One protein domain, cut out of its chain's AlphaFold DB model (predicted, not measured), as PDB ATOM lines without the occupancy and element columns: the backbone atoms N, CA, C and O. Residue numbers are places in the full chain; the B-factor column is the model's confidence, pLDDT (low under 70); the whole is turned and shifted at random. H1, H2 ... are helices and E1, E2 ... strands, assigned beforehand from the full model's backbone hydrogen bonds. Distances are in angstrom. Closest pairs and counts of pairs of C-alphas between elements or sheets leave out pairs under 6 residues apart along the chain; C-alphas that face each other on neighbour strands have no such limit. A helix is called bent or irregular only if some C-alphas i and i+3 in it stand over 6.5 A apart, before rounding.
ATOM      1  N   GLU A 211      10.994  -4.072  31.716       54.38
ATOM      2  CA  GLU A 211       9.685  -3.545  31.368       54.38
ATOM      3  C   GLU A 211       8.634  -4.638  31.609       54.38
ATOM      4  O   GLU A 211       8.698  -5.721  31.033       54.38
ATOM      5  N   SER A 212       7.678  -4.373  32.503       67.25
ATOM      6  CA  SER A 212       6.703  -5.360  33.000       67.25
ATOM      7  C   SER A 212       7.217  -6.466  33.946       67.25
ATOM      8  O   SER A 212       6.513  -7.462  34.116       67.25
ATOM      9  N   ILE A 213       8.336  -6.300  34.675       70.56
ATOM     10  CA  ILE A 213       8.748  -7.258  35.736       70.56
ATOM     11  C   ILE A 213       7.622  -7.596  36.729       70.56
ATOM     12  O   ILE A 213       7.481  -8.735  37.168       70.56
ATOM     13  N   THR A 214       6.749  -6.635  37.029       71.88
ATOM     14  CA  THR A 214       5.595  -6.808  37.924       71.88
ATOM     15  C   THR A 214       4.525  -7.784  37.414       71.88
ATOM     16  O   THR A 214       3.651  -8.162  38.199       71.88
ATOM     17  N   GLN A 215       4.592  -8.211  36.145       81.06
ATOM     18  CA  GLN A 215       3.769  -9.277  35.556       81.06
ATOM     19  C   GLN A 215       4.392 -10.674  35.717       81.06
ATOM     20  O   GLN A 215       3.666 -11.667  35.710       81.06
ATOM     21  N   TYR A 216       5.713 -10.767  35.890       83.88
ATOM     22  CA  TYR A 216       6.398 -12.029  36.158       83.88
ATOM     23  C   TYR A 216       6.269 -12.393  37.636       83.88
ATOM     24  O   TYR A 216       6.462 -11.557  38.520       83.88
ATOM     25  N   ALA A 217       5.938 -13.650  37.914       88.31
ATOM     26  CA  ALA A 217       5.905 -14.201  39.259       88.31
ATOM     27  C   ALA A 217       7.314 -14.528  39.775       88.31
ATOM     28  O   ALA A 217       7.602 -14.290  40.949       88.31
ATOM     29  N   LEU A 218       8.182 -15.027  38.887       90.19
ATOM     30  CA  LEU A 218       9.565 -15.409  39.176       90.19
ATOM     31  C   LEU A 218      10.500 -14.938  38.058       90.19
ATOM     32  O   LEU A 218      10.171 -15.079  36.876       90.19
ATOM     33  N   VAL A 219      11.692 -14.469  38.435       84.56
ATOM     34  CA  VAL A 219      12.850 -14.398  37.528       84.56
ATOM     35  C   VAL A 219      14.004 -15.185  38.142       84.56
ATOM     36  O   VAL A 219      14.240 -15.109  39.350       84.56
ATOM     37  N   GLY A 220      14.731 -15.948  37.332       85.00
ATOM     38  CA  GLY A 220      15.847 -16.760  37.809       85.00
ATOM     39  C   GLY A 220      16.836 -17.166  36.726       85.00
ATOM     40  O   GLY A 220      16.694 -16.815  35.555       85.00
ATOM     41  N   ILE A 221      17.858 -17.902  37.145       78.31
ATOM     42  CA  ILE A 221      19.006 -18.309  36.330       78.31
ATOM     43  C   ILE A 221      19.237 -19.815  36.458       78.31
ATOM     44  O   ILE A 221      18.683 -20.465  37.351       78.31
ATOM     45  N   SER A 222      20.023 -20.389  35.543       76.19
ATOM     46  CA  SER A 222      20.374 -21.810  35.636       76.19
ATOM     47  C   SER A 222      21.574 -22.058  36.547       76.19
ATOM     48  O   SER A 222      22.406 -21.171  36.753       76.19
ATOM     49  N   GLN A 223      21.717 -23.289  37.032       76.88
ATOM     50  CA  GLN A 223      22.996 -23.757  37.558       76.88
ATOM     51  C   GLN A 223      24.016 -23.877  36.412       76.88
ATOM     52  O   GLN A 223      23.682 -24.294  35.301       76.88
ATOM     53  N   TRP A 224      25.271 -23.499  36.661       69.81
ATOM     54  CA  TRP A 224      26.346 -23.666  35.682       69.81
ATOM     55  C   TRP A 224      26.642 -25.147  35.416       69.81
ATOM     56  O   TRP A 224      26.730 -25.950  36.346       69.81
ATOM     57  N   SER A 225      26.875 -25.489  34.147       65.06
ATOM     58  CA  SER A 225      27.286 -26.826  33.712       65.06
ATOM     59  C   SER A 225      28.438 -26.747  32.713       65.06
ATOM     60  O   SER A 225      28.432 -25.916  31.804       65.06
ATOM     61  N   SER A 226      29.387 -27.679  32.821       58.47
ATOM     62  CA  SER A 226      30.480 -27.860  31.856       58.47
ATOM     63  C   SER A 226      30.004 -28.283  30.459       58.47
ATOM     64  O   SER A 226      30.774 -28.204  29.505       58.47
ATOM     65  N   GLN A 227      28.745 -28.713  30.327       61.41
ATOM     66  CA  GLN A 227      28.113 -29.091  29.059       61.41
ATOM     67  C   GLN A 227      27.258 -27.965  28.442       61.41
ATOM     68  O   GLN A 227      26.595 -28.189  27.425       61.41
ATOM     69  N   TRP A 228      27.229 -26.772  29.052       62.09
ATOM     70  CA  TRP A 228      26.391 -25.661  28.594       62.09
ATOM     71  C   TRP A 228      26.731 -25.216  27.165       62.09
ATOM     72  O   TRP A 228      27.887 -25.175  26.745       62.09
ATOM     73  N   LYS A 229      25.687 -24.839  26.424       64.94
ATOM     74  CA  LYS A 229      25.755 -24.292  25.067       64.94
ATOM     75  C   LYS A 229      24.964 -22.994  25.056       64.94
ATOM     76  O   LYS A 229      23.859 -22.975  25.596       64.94
ATOM     77  N   LEU A 230      25.502 -21.954  24.417       63.03
ATOM     78  CA  LEU A 230      24.845 -20.651  24.294       63.03
ATOM     79  C   LEU A 230      23.414 -20.815  23.732       63.03
ATOM     80  O   LEU A 230      23.268 -21.293  22.601       63.03
ATOM     81  N   PRO A 231      22.362 -20.454  24.492       66.19
ATOM     82  CA  PRO A 231      20.985 -20.564  24.024       66.19
ATOM     83  C   PRO A 231      20.692 -19.642  22.836       66.19
ATOM     84  O   PRO A 231      21.353 -18.628  22.637       66.19
ATOM     85  N   LYS A 232      19.664 -19.975  22.047       65.19
ATOM     86  CA  LYS A 232      19.254 -19.170  20.879       65.19
ATOM     87  C   LYS A 232      18.594 -17.833  21.241       65.19
ATOM     88  O   LYS A 232      18.462 -16.979  20.371       65.19
ATOM     89  N   TYR A 233      18.147 -17.686  22.486       59.06
ATOM     90  CA  TYR A 233      17.400 -16.537  22.984       59.06
ATOM     91  C   TYR A 233      17.916 -16.147  24.380       59.06
ATOM     92  O   TYR A 233      18.334 -17.039  25.121       59.06
ATOM     93  N   PRO A 234      17.856 -14.856  24.763       57.62
ATOM     94  CA  PRO A 234      18.262 -14.386  26.094       57.62
ATOM     95  C   PRO A 234      17.347 -14.862  27.230       57.62
ATOM     96  O   PRO A 234      17.764 -14.850  28.388       57.62
ATOM     97  N   TYR A 235      16.118 -15.280  26.911       74.62
ATOM     98  CA  TYR A 235      15.091 -15.671  27.876       74.62
ATOM     99  C   TYR A 235      14.407 -16.975  27.461       74.62
ATOM    100  O   TYR A 235      14.224 -17.245  26.271       74.62
ATOM    101  N   SER A 236      13.956 -17.749  28.448       74.19
ATOM    102  CA  SER A 236      13.192 -18.983  28.246       74.19
ATOM    103  C   SER A 236      12.148 -19.191  29.345       74.19
ATOM    104  O   SER A 236      12.394 -18.861  30.505       74.19
ATOM    105  N   GLN A 237      11.015 -19.811  29.008       71.00
ATOM    106  CA  GLN A 237      10.101 -20.386  29.997       71.00
ATOM    107  C   GLN A 237      10.550 -21.817  30.319       71.00
ATOM    108  O   GLN A 237      10.452 -22.709  29.480       71.00
ATOM    109  N   SER A 238      11.081 -22.027  31.522       74.88
ATOM    110  CA  SER A 238      11.358 -23.350  32.092       74.88
ATOM    111  C   SER A 238      11.466 -23.242  33.613       74.88
ATOM    112  O   SER A 238      11.519 -22.138  34.156       74.88
ATOM    113  N   TYR A 239      11.611 -24.380  34.292       79.50
ATOM    114  CA  TYR A 239      11.966 -24.404  35.710       79.50
ATOM    115  C   TYR A 239      13.306 -23.697  35.979       79.50
ATOM    116  O   TYR A 239      14.202 -23.649  35.119       79.50
ATOM    117  N   ILE A 240      13.399 -23.102  37.167       83.25
ATOM    118  CA  ILE A 240      14.499 -22.265  37.643       83.25
ATOM    119  C   ILE A 240      15.275 -23.056  38.695       83.25
ATOM    120  O   ILE A 240      14.687 -23.550  39.654       83.25
ATOM    121  N   ASP A 241      16.594 -23.122  38.526       75.94
ATOM    122  CA  ASP A 241      17.487 -23.789  39.479       75.94
ATOM    123  C   ASP A 241      17.838 -22.834  40.635       75.94
ATOM    124  O   ASP A 241      17.965 -23.245  41.789       75.94
ATOM    125  N   HIS A 242      17.971 -21.536  40.321       79.25
ATOM    126  CA  HIS A 242      18.307 -20.474  41.268       79.25
ATOM    127  C   HIS A 242      17.457 -19.222  41.017       79.25
ATOM    128  O   HIS A 242      17.580 -18.558  39.980       79.25
ATOM    129  N   MET A 243      16.583 -18.889  41.966       83.56
ATOM    130  CA  MET A 243      15.719 -17.711  41.889       83.56
ATOM    131  C   MET A 243      16.497 -16.416  42.176       83.56
ATOM    132  O   MET A 243      17.280 -16.349  43.121       83.56
ATOM    133  N   VAL A 244      16.246 -15.374  41.377       77.31
ATOM    134  CA  VAL A 244      16.835 -14.026  41.523       77.31
ATOM    135  C   VAL A 244      15.772 -12.989  41.915       77.31
ATOM    136  O   VAL A 244      16.084 -12.015  42.592       77.31
ATOM    137  N   PHE A 245      14.503 -13.210  41.554       81.19
ATOM    138  CA  PHE A 245      13.377 -12.338  41.896       81.19
ATOM    139  C   PHE A 245      12.116 -13.141  42.232       81.19
ATOM    140  O   PHE A 245      11.766 -14.079  41.512       81.19
ATOM    141  N   LEU A 246      11.409 -12.706  43.281       85.94
ATOM    142  CA  LEU A 246      10.145 -13.271  43.753       85.94
ATOM    143  C   LEU A 246       9.063 -12.188  43.843       85.94
ATOM    144  O   LEU A 246       9.124 -11.298  44.693       85.94
ATOM    145  N   ASN A 247       8.018 -12.293  43.024       84.62
ATOM    146  CA  ASN A 247       6.893 -11.366  43.060       84.62
ATOM    147  C   ASN A 247       5.854 -11.794  44.106       84.62
ATOM    148  O   ASN A 247       4.824 -12.392  43.786       84.62
ATOM    149  N   LEU A 248       6.096 -11.398  45.357       81.06
ATOM    150  CA  LEU A 248       5.230 -11.647  46.519       81.06
ATOM    151  C   LEU A 248       3.757 -11.218  46.329       81.06
ATOM    152  O   LEU A 248       2.890 -11.626  47.098       81.06
ATOM    153  N   LYS A 249       3.425 -10.389  45.324       77.94
ATOM    154  CA  LYS A 249       2.025 -10.103  44.966       77.94
ATOM    155  C   LYS A 249       1.383 -11.292  44.249       77.94
ATOM    156  O   LYS A 249       0.305 -11.727  44.650       77.94
ATOM    157  N   LEU A 250       2.032 -11.784  43.194       86.12
ATOM    158  CA  LEU A 250       1.514 -12.850  42.334       86.12
ATOM    159  C   LEU A 250       1.629 -14.225  43.000       86.12
ATOM    160  O   LEU A 250       0.729 -15.044  42.864       86.12
ATOM    161  N   THR A 251       2.685 -14.457  43.783       89.38
ATOM    162  CA  THR A 251       2.915 -15.723  44.495       89.38
ATOM    163  C   THR A 251       2.288 -15.770  45.893       89.38
ATOM    164  O   THR A 251       2.639 -16.641  46.680       89.38
ATOM    165  N   SER A 252       1.382 -14.859  46.251       83.31
ATOM    166  CA  SER A 252       0.751 -14.852  47.588       83.31
ATOM    167  C   SER A 252      -0.110 -16.100  47.854       83.31
ATOM    168  O   SER A 252      -0.236 -16.552  48.989       83.31
ATOM    169  N   THR A 253      -0.645 -16.720  46.797       86.19
ATOM    170  CA  THR A 253      -1.407 -17.981  46.844       86.19
ATOM    171  C   THR A 253      -0.556 -19.238  46.622       86.19
ATOM    172  O   THR A 253      -1.077 -20.346  46.724       86.19
ATOM    173  N   VAL A 254       0.741 -19.092  46.326       88.12
ATOM    174  CA  VAL A 254       1.676 -20.208  46.109       88.12
ATOM    175  C   VAL A 254       2.699 -20.205  47.235       88.12
ATOM    176  O   VAL A 254       3.316 -19.180  47.514       88.12
ATOM    177  N   GLN A 255       2.896 -21.337  47.901       86.81
ATOM    178  CA  GLN A 255       3.806 -21.433  49.041       86.81
ATOM    179  C   GLN A 255       4.895 -22.472  48.793       86.81
ATOM    180  O   GLN A 255       4.657 -23.487  48.138       86.81
ATOM    181  N   TYR A 256       6.090 -22.206  49.322       88.44
ATOM    182  CA  TYR A 256       7.161 -23.198  49.393       88.44
ATOM    183  C   TYR A 256       6.690 -24.402  50.214       88.44
ATOM    184  O   TYR A 256       6.078 -24.231  51.269       88.44
ATOM    185  N   ASN A 257       7.016 -25.612  49.760       87.62
ATOM    186  CA  ASN A 257       6.900 -26.812  50.578       87.62
ATOM    187  C   ASN A 257       7.864 -26.673  51.782       87.62
ATOM    188  O   ASN A 257       9.081 -26.628  51.584       87.62
ATOM    189  N   PRO A 258       7.359 -26.621  53.033       84.75
ATOM    190  CA  PRO A 258       8.195 -26.358  54.199       84.75
ATOM    191  C   PRO A 258       8.954 -27.595  54.705       84.75
ATOM    192  O   PRO A 258       9.744 -27.497  55.642       84.75
ATOM    193  N   TYR A 259       8.701 -28.759  54.107       85.00
ATOM    194  CA  TYR A 259       9.397 -30.008  54.378       85.00
ATOM    195  C   TYR A 259      10.488 -30.312  53.340       85.00
ATOM    196  O   TYR A 259      11.229 -31.264  53.557       85.00
ATOM    197  N   ARG A 260      10.654 -29.498  52.275       87.19
ATOM    198  CA  ARG A 260      11.788 -29.643  51.345       87.19
ATOM    199  C   ARG A 260      13.123 -29.381  52.025       87.19
ATOM    200  O   ARG A 260      13.348 -28.301  52.579       87.19
ATOM    201  N   PHE A 261      14.038 -30.338  51.896       84.00
ATOM    202  CA  PHE A 261      15.453 -30.190  52.226       84.00
ATOM    203  C   PHE A 261      16.295 -29.870  50.993       84.00
ATOM    204  O   PHE A 261      17.304 -29.177  51.143       84.00
ATOM    205  N   GLN A 262      15.876 -30.317  49.806       82.25
ATOM    206  CA  GLN A 262      16.536 -30.041  48.527       82.25
ATOM    207  C   GLN A 262      15.531 -29.648  47.424       82.25
ATOM    208  O   GLN A 262      14.334 -29.917  47.526       82.25
ATOM    209  N   HIS A 263      16.038 -29.031  46.349       83.94
ATOM    210  CA  HIS A 263      15.301 -28.654  45.128       83.94
ATOM    211  C   HIS A 263      14.037 -27.797  45.343       83.94
ATOM    212  O   HIS A 263      13.134 -27.769  44.505       83.94
ATOM    213  N   GLU A 264      13.975 -27.044  46.439       87.81
ATOM    214  CA  GLU A 264      12.796 -26.280  46.838       87.81
ATOM    215  C   GLU A 264      12.442 -25.141  45.872       87.81
ATOM    216  O   GLU A 264      11.263 -24.832  45.718       87.81
ATOM    217  N   ASP A 265      13.424 -24.551  45.177       86.00
ATOM    218  CA  ASP A 265      13.166 -23.562  44.117       86.00
ATOM    219  C   ASP A 265      12.600 -24.211  42.845       86.00
ATOM    220  O   ASP A 265      11.774 -23.591  42.175       86.00
ATOM    221  N   VAL A 266      12.973 -25.458  42.533       86.94
ATOM    222  CA  VAL A 266      12.440 -26.196  41.373       86.94
ATOM    223  C   VAL A 266      10.981 -26.565  41.628       86.94
ATOM    224  O   VAL A 266      10.119 -26.258  40.805       86.94
ATOM    225  N   ASP A 267      10.686 -27.128  42.805       89.81
ATOM    226  CA  ASP A 267       9.321 -27.433  43.246       89.81
ATOM    227  C   ASP A 267       8.441 -26.176  43.324       89.81
ATOM    228  O   ASP A 267       7.340 -26.142  42.776       89.81
ATOM    229  N   PHE A 268       8.936 -25.097  43.932       90.94
ATOM    230  CA  PHE A 268       8.195 -23.841  43.999       90.94
ATOM    231  C   PHE A 268       7.962 -23.225  42.610       90.94
ATOM    232  O   PHE A 268       6.851 -22.778  42.319       90.94
ATOM    233  N   THR A 269       8.954 -23.273  41.713       90.50
ATOM    234  CA  THR A 269       8.791 -22.826  40.318       90.50
ATOM    235  C   THR A 269       7.773 -23.682  39.568       90.50
ATOM    236  O   THR A 269       6.954 -23.139  38.826       90.50
ATOM    237  N   TRP A 270       7.755 -25.000  39.793       88.44
ATOM    238  CA  TRP A 270       6.732 -25.881  39.237       88.44
ATOM    239  C   TRP A 270       5.327 -25.513  39.750       88.44
ATOM    240  O   TRP A 270       4.414 -25.336  38.941       88.44
ATOM    241  N   ARG A 271       5.151 -25.274  41.060       89.69
ATOM    242  CA  ARG A 271       3.858 -24.853  41.645       89.69
ATOM    243  C   ARG A 271       3.380 -23.503  41.102       89.69
ATOM    244  O   ARG A 271       2.181 -23.318  40.903       89.69
ATOM    245  N   VAL A 272       4.295 -22.565  40.846       90.12
ATOM    246  CA  VAL A 272       3.989 -21.283  40.185       90.12
ATOM    247  C   VAL A 272       3.544 -21.515  38.734       90.12
ATOM    248  O   VAL A 272       2.518 -20.971  38.321       90.12
ATOM    249  N   ASN A 273       4.241 -22.379  37.986       88.12
ATOM    250  CA  ASN A 273       3.882 -22.734  36.609       88.12
ATOM    251  C   ASN A 273       2.490 -23.388  36.530       88.12
ATOM    252  O   ASN A 273       1.673 -23.008  35.696       88.12
ATOM    253  N   ALA A 274       2.173 -24.295  37.461       86.69
ATOM    254  CA  ALA A 274       0.867 -24.951  37.573       86.69
ATOM    255  C   ALA A 274      -0.300 -23.984  37.876       86.69
ATOM    256  O   ALA A 274      -1.463 -24.347  37.705       86.69
ATOM    257  N   LYS A 275      -0.022 -22.740  38.297       87.81
ATOM    258  CA  LYS A 275      -1.021 -21.660  38.426       87.81
ATOM    259  C   LYS A 275      -1.039 -20.692  37.236       87.81
ATOM    260  O   LYS A 275      -1.667 -19.642  37.329       87.81
ATOM    261  N   ASN A 276      -0.405 -21.056  36.117       87.81
ATOM    262  CA  ASN A 276      -0.281 -20.252  34.893       87.81
ATOM    263  C   ASN A 276       0.330 -18.856  35.136       87.81
ATOM    264  O   ASN A 276       0.039 -17.892  34.427       87.81
ATOM    265  N   LEU A 277       1.177 -18.738  36.163       90.00
ATOM    266  CA  LEU A 277       1.881 -17.508  36.497       90.00
ATOM    267  C   LEU A 277       3.175 -17.400  35.677       90.00
ATOM    268  O   LEU A 277       3.905 -18.376  35.521       90.00
ATOM    269  N   LEU A 278       3.476 -16.204  35.163       88.31
ATOM    270  CA  LEU A 278       4.598 -16.000  34.243       88.31
ATOM    271  C   LEU A 278       5.959 -16.191  34.930       88.31
ATOM    272  O   LEU A 278       6.269 -15.534  35.922       88.31
ATOM    273  N   ILE A 279       6.800 -17.044  34.349       89.50
ATOM    274  CA  ILE A 279       8.159 -17.347  34.814       89.50
ATOM    275  C   ILE A 279       9.155 -16.912  33.737       89.50
ATOM    276  O   ILE A 279       8.956 -17.207  32.559       89.50
ATOM    277  N   CYS A 280      10.231 -16.229  34.132       86.12
ATOM    278  CA  CYS A 280      11.332 -15.865  33.239       86.12
ATOM    279  C   CYS A 280      12.650 -16.490  33.711       86.12
ATOM    280  O   CYS A 280      13.129 -16.200  34.807       86.12
ATOM    281  N   LYS A 281      13.273 -17.320  32.871       84.94
ATOM    282  CA  LYS A 281      14.651 -17.775  33.073       84.94
ATOM    283  C   LYS A 281      15.578 -16.982  32.161       84.94
ATOM    284  O   LYS A 281      15.399 -17.012  30.944       84.94
ATOM    285  N   LEU A 282      16.561 -16.293  32.738       76.56
ATOM    286  CA  LEU A 282      17.568 -15.527  31.999       76.56
ATOM    287  C   LEU A 282      18.608 -16.510  31.439       76.56
ATOM    288  O   LEU A 282      19.521 -16.946  32.138       76.56
ATOM    289  N   SER A 283      18.454 -16.907  30.179       73.19
ATOM    290  CA  SER A 283      19.171 -18.032  29.569       73.19
ATOM    291  C   SER A 283      20.671 -17.769  29.346       73.19
ATOM    292  O   SER A 283      21.440 -18.715  29.179       73.19
ATOM    293  N   TYR A 284      21.101 -16.503  29.354       63.69
ATOM    294  CA  TYR A 284      22.515 -16.109  29.245       63.69
ATOM    295  C   TYR A 284      23.244 -16.020  30.597       63.69
ATOM    296  O   TYR A 284      24.463 -15.862  30.613       63.69
ATOM    297  N   PHE A 285      22.536 -16.157  31.723       64.06
ATOM    298  CA  PHE A 285      23.120 -16.104  33.063       64.06
ATOM    299  C   PHE A 285      23.094 -17.484  33.736       64.06
ATOM    300  O   PHE A 285      22.121 -18.235  33.646       64.06
ATOM    301  N   MET A 286      24.174 -17.812  34.447       62.41
ATOM    302  CA  MET A 286      24.318 -19.050  35.216       62.41
ATOM    303  C   MET A 286      24.990 -18.771  36.558       62.41
ATOM    304  O   MET A 286      25.947 -17.998  36.609       62.41
ATOM    305  N   ALA A 287      24.565 -19.453  37.622       63.38
ATOM    306  CA  ALA A 287      25.290 -19.448  38.890       63.38
ATOM    307  C   ALA A 287      26.266 -20.630  38.964       63.38
ATOM    308  O   ALA A 287      25.866 -21.792  38.882       63.38
ATOM    309  N   LEU A 288      27.550 -20.346  39.189       57.50
ATOM    310  CA  LEU A 288      28.519 -21.365  39.588       57.50
ATOM    311  C   LEU A 288      28.479 -21.537  41.112       57.50
ATOM    312  O   LEU A 288      29.218 -20.878  41.845       57.50
ATOM    313  N   VAL A 289      27.615 -22.429  41.597       59.94
ATOM    314  CA  VAL A 289      27.554 -22.777  43.023       59.94
ATOM    315  C   VAL A 289      28.755 -23.656  43.383       59.94
ATOM    316  O   VAL A 289      28.762 -24.864  43.157       59.94
ATOM    317  N   LYS A 290      29.802 -23.044  43.946       49.00
ATOM    318  CA  LYS A 290      30.973 -23.763  44.463       49.00
ATOM    319  C   LYS A 290      30.748 -24.168  45.920       49.00
ATOM    320  O   LYS A 290      31.004 -23.379  46.826       49.00
ATOM    321  N   THR A 291      30.337 -25.413  46.151       48.66
ATOM    322  CA  THR A 291      30.285 -26.000  47.500       48.66
ATOM    323  C   THR A 291      31.694 -26.093  48.088       48.66
ATOM    324  O   THR A 291      32.501 -26.925  47.674       48.66
ATOM    325  N   ILE A 292      32.006 -25.232  49.057       45.69
ATOM    326  CA  ILE A 292      33.244 -25.308  49.840       45.69
ATOM    327  C   ILE A 292      32.967 -26.208  51.048       45.69
ATOM    328  O   ILE A 292      32.200 -25.842  51.934       45.69
ATOM    329  N   LEU A 293      33.578 -27.396  51.075       39.22
ATOM    330  CA  LEU A 293      33.449 -28.347  52.183       39.22
ATOM    331  C   LEU A 293      34.227 -27.851  53.413       39.22
ATOM    332  O   LEU A 293      35.412 -28.148  53.585       39.22
ATOM    333  N   ALA A 294      33.550 -27.090  54.272       37.06
ATOM    334  CA  ALA A 294      34.075 -26.576  55.536       37.06
ATOM    335  C   ALA A 294      34.194 -27.688  56.605       37.06
ATOM    336  O   ALA A 294      33.458 -27.697  57.588       37.06
ATOM    337  N   LYS A 295      35.162 -28.604  56.409       36.84
ATOM    338  CA  LYS A 295      35.417 -29.843  57.188       36.84
ATOM    339  C   LYS A 295      34.287 -30.900  57.122       36.84
ATOM    340  O   LYS A 295      33.195 -30.608  56.649       36.84
ATOM    341  N   PRO A 296      34.544 -32.133  57.614       34.16
ATOM    342  CA  PRO A 296      33.506 -33.144  57.852       34.16
ATOM    343  C   PRO A 296      32.608 -32.847  59.068       34.16
ATOM    344  O   PRO A 296      31.562 -33.465  59.217       34.16
ATOM    345  N   ASP A 297      33.012 -31.926  59.948       34.69
ATOM    346  CA  ASP A 297      32.447 -31.755  61.297       34.69
ATOM    347  C   ASP A 297      31.148 -30.907  61.335       34.69
ATOM    348  O   ASP A 297      30.904 -30.177  62.296       34.69
ATOM    349  N   LEU A 298      30.335 -30.951  60.271       36.53
ATOM    350  CA  LEU A 298      29.099 -30.169  60.122       36.53
ATOM    351  C   LEU A 298      27.848 -31.052  60.355       36.53
ATOM    352  O   LEU A 298      27.561 -31.933  59.537       36.53
ATOM    353  N   PRO A 299      27.053 -30.808  61.420       40.47
ATOM    354  CA  PRO A 299      25.986 -31.716  61.864       40.47
ATOM    355  C   PRO A 299      24.712 -31.709  60.998       40.47
ATOM    356  O   PRO A 299      23.754 -32.400  61.320       40.47
TER     357      PRO A 299
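Overview. This is residues 211 to 299 of the 485 residues of an uncharacterized protein of Stichopus japonicus (UniProt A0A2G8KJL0). A small twisted sheet of three strands, E2, E1 and E3, forms a wall with one helix, H2, packed slantwise over one face, and a tail, residues 291 to 299, sticks out from this body. A long loop, residues 224 to 241, leaves the end of E1 and comes back to E2, and on its way residues 235 to 236 pair with residues 281 to 282 of E3; the short helix H1 only grazes the sheet. The printed part has 89 residues with two named helices and three named strands, in the order E1, E2, H1, H2, E3; the sheet runs E2, E1, E3 and is mixed. The class is mixed, helices and strands, with 37 residues in named elements, under half of those printed. The whole is only just loose, close to compact, with a radius of gyration of the C-alphas of 14.8 A and spans of 45 by 35 by 19 A.

Along the chain. E1 is residues 216 to 223, 20.4 A from first to last C-alpha, and begins at C-alpha 216 at (6.398, -12.029, 36.158). E2 is residues 242 to 246, 11.2 A long. E3, residues 278 to 287, is the longest strand by residues, 21.5 A from first to last C-alpha; it bends by 90 degrees at residue 284 and ends at C-alpha 287 at (25.290, -19.448, 38.890). H2 is residues 264 to 273, 14.0 A long, with C-alpha 264 at (12.796, -26.280, 46.838). H1 is residues 250 to 253, 7.4 A long, and is irregular: C-alphas 250 and 253 are 7.4 A apart, against about 5 A in a regular helix.

Arrangement. In the sheet E1 is the inner strand, and E2 and E3 are the edge strands. E1 and E3 are parallel, with 26 degrees between their directions; N 217 and O 278 are 2.8 A apart and N 282 and O 220 are 2.9 A apart, both within hydrogen-bond range. E1 and E2 form a hairpin with a long link; they are antiparallel at 163 degrees, and N 221 and O 242, 2.9 A apart, are within hydrogen-bond range. The sheet is only just strongly twisted, its C-alphas lying up to 4.3 A off the best plane. H2 is on the sheet at a height over the sheet of 9.2 A, and with it the sheet makes two layers, a helix on one face of a sheet. H2 lies over E1, only just not over E2 and E3 as well, with 6 of its 10 C-alphas falling on E1 and 2 on each of the others. On the local plane its line and that of E1 stand at 41 degrees, slantwise to the strands. The closest C-alphas of H2 and E2 are those of His 242 and Asp 265, 6.6 A apart. H1 only grazes the sheet, with its residues 250 to 252. H1 and H2 are close but not clearly touching; their closest C-alphas, of Thr 251 and Val 272, are 7.1 A apart. In H2 every O i to N i+4 pair is within hydrogen-bond range; H1 is too short for such a pair, and its 1 pair of O i and N i+3 is not within range.

Size, cuts and confidence. The two C-alphas farthest apart are those of Glu 211 and Asp 297, at 47.0 A. Without residues 291 to 299, which stand free, the body of 80 residues spans 36 by 34 by 18 A, with a radius of gyration of 12.8 A. The printed part has no cut. The link from E1 to E2, 18 residues, is long; those from E2 to H1 and from H2 to E3 are tight, and that from H1 to H2 is short. The mean pLDDT of the printed part is 74.2, and residues 211 to 212, 224 to 234 and 284 to 299 are under 70.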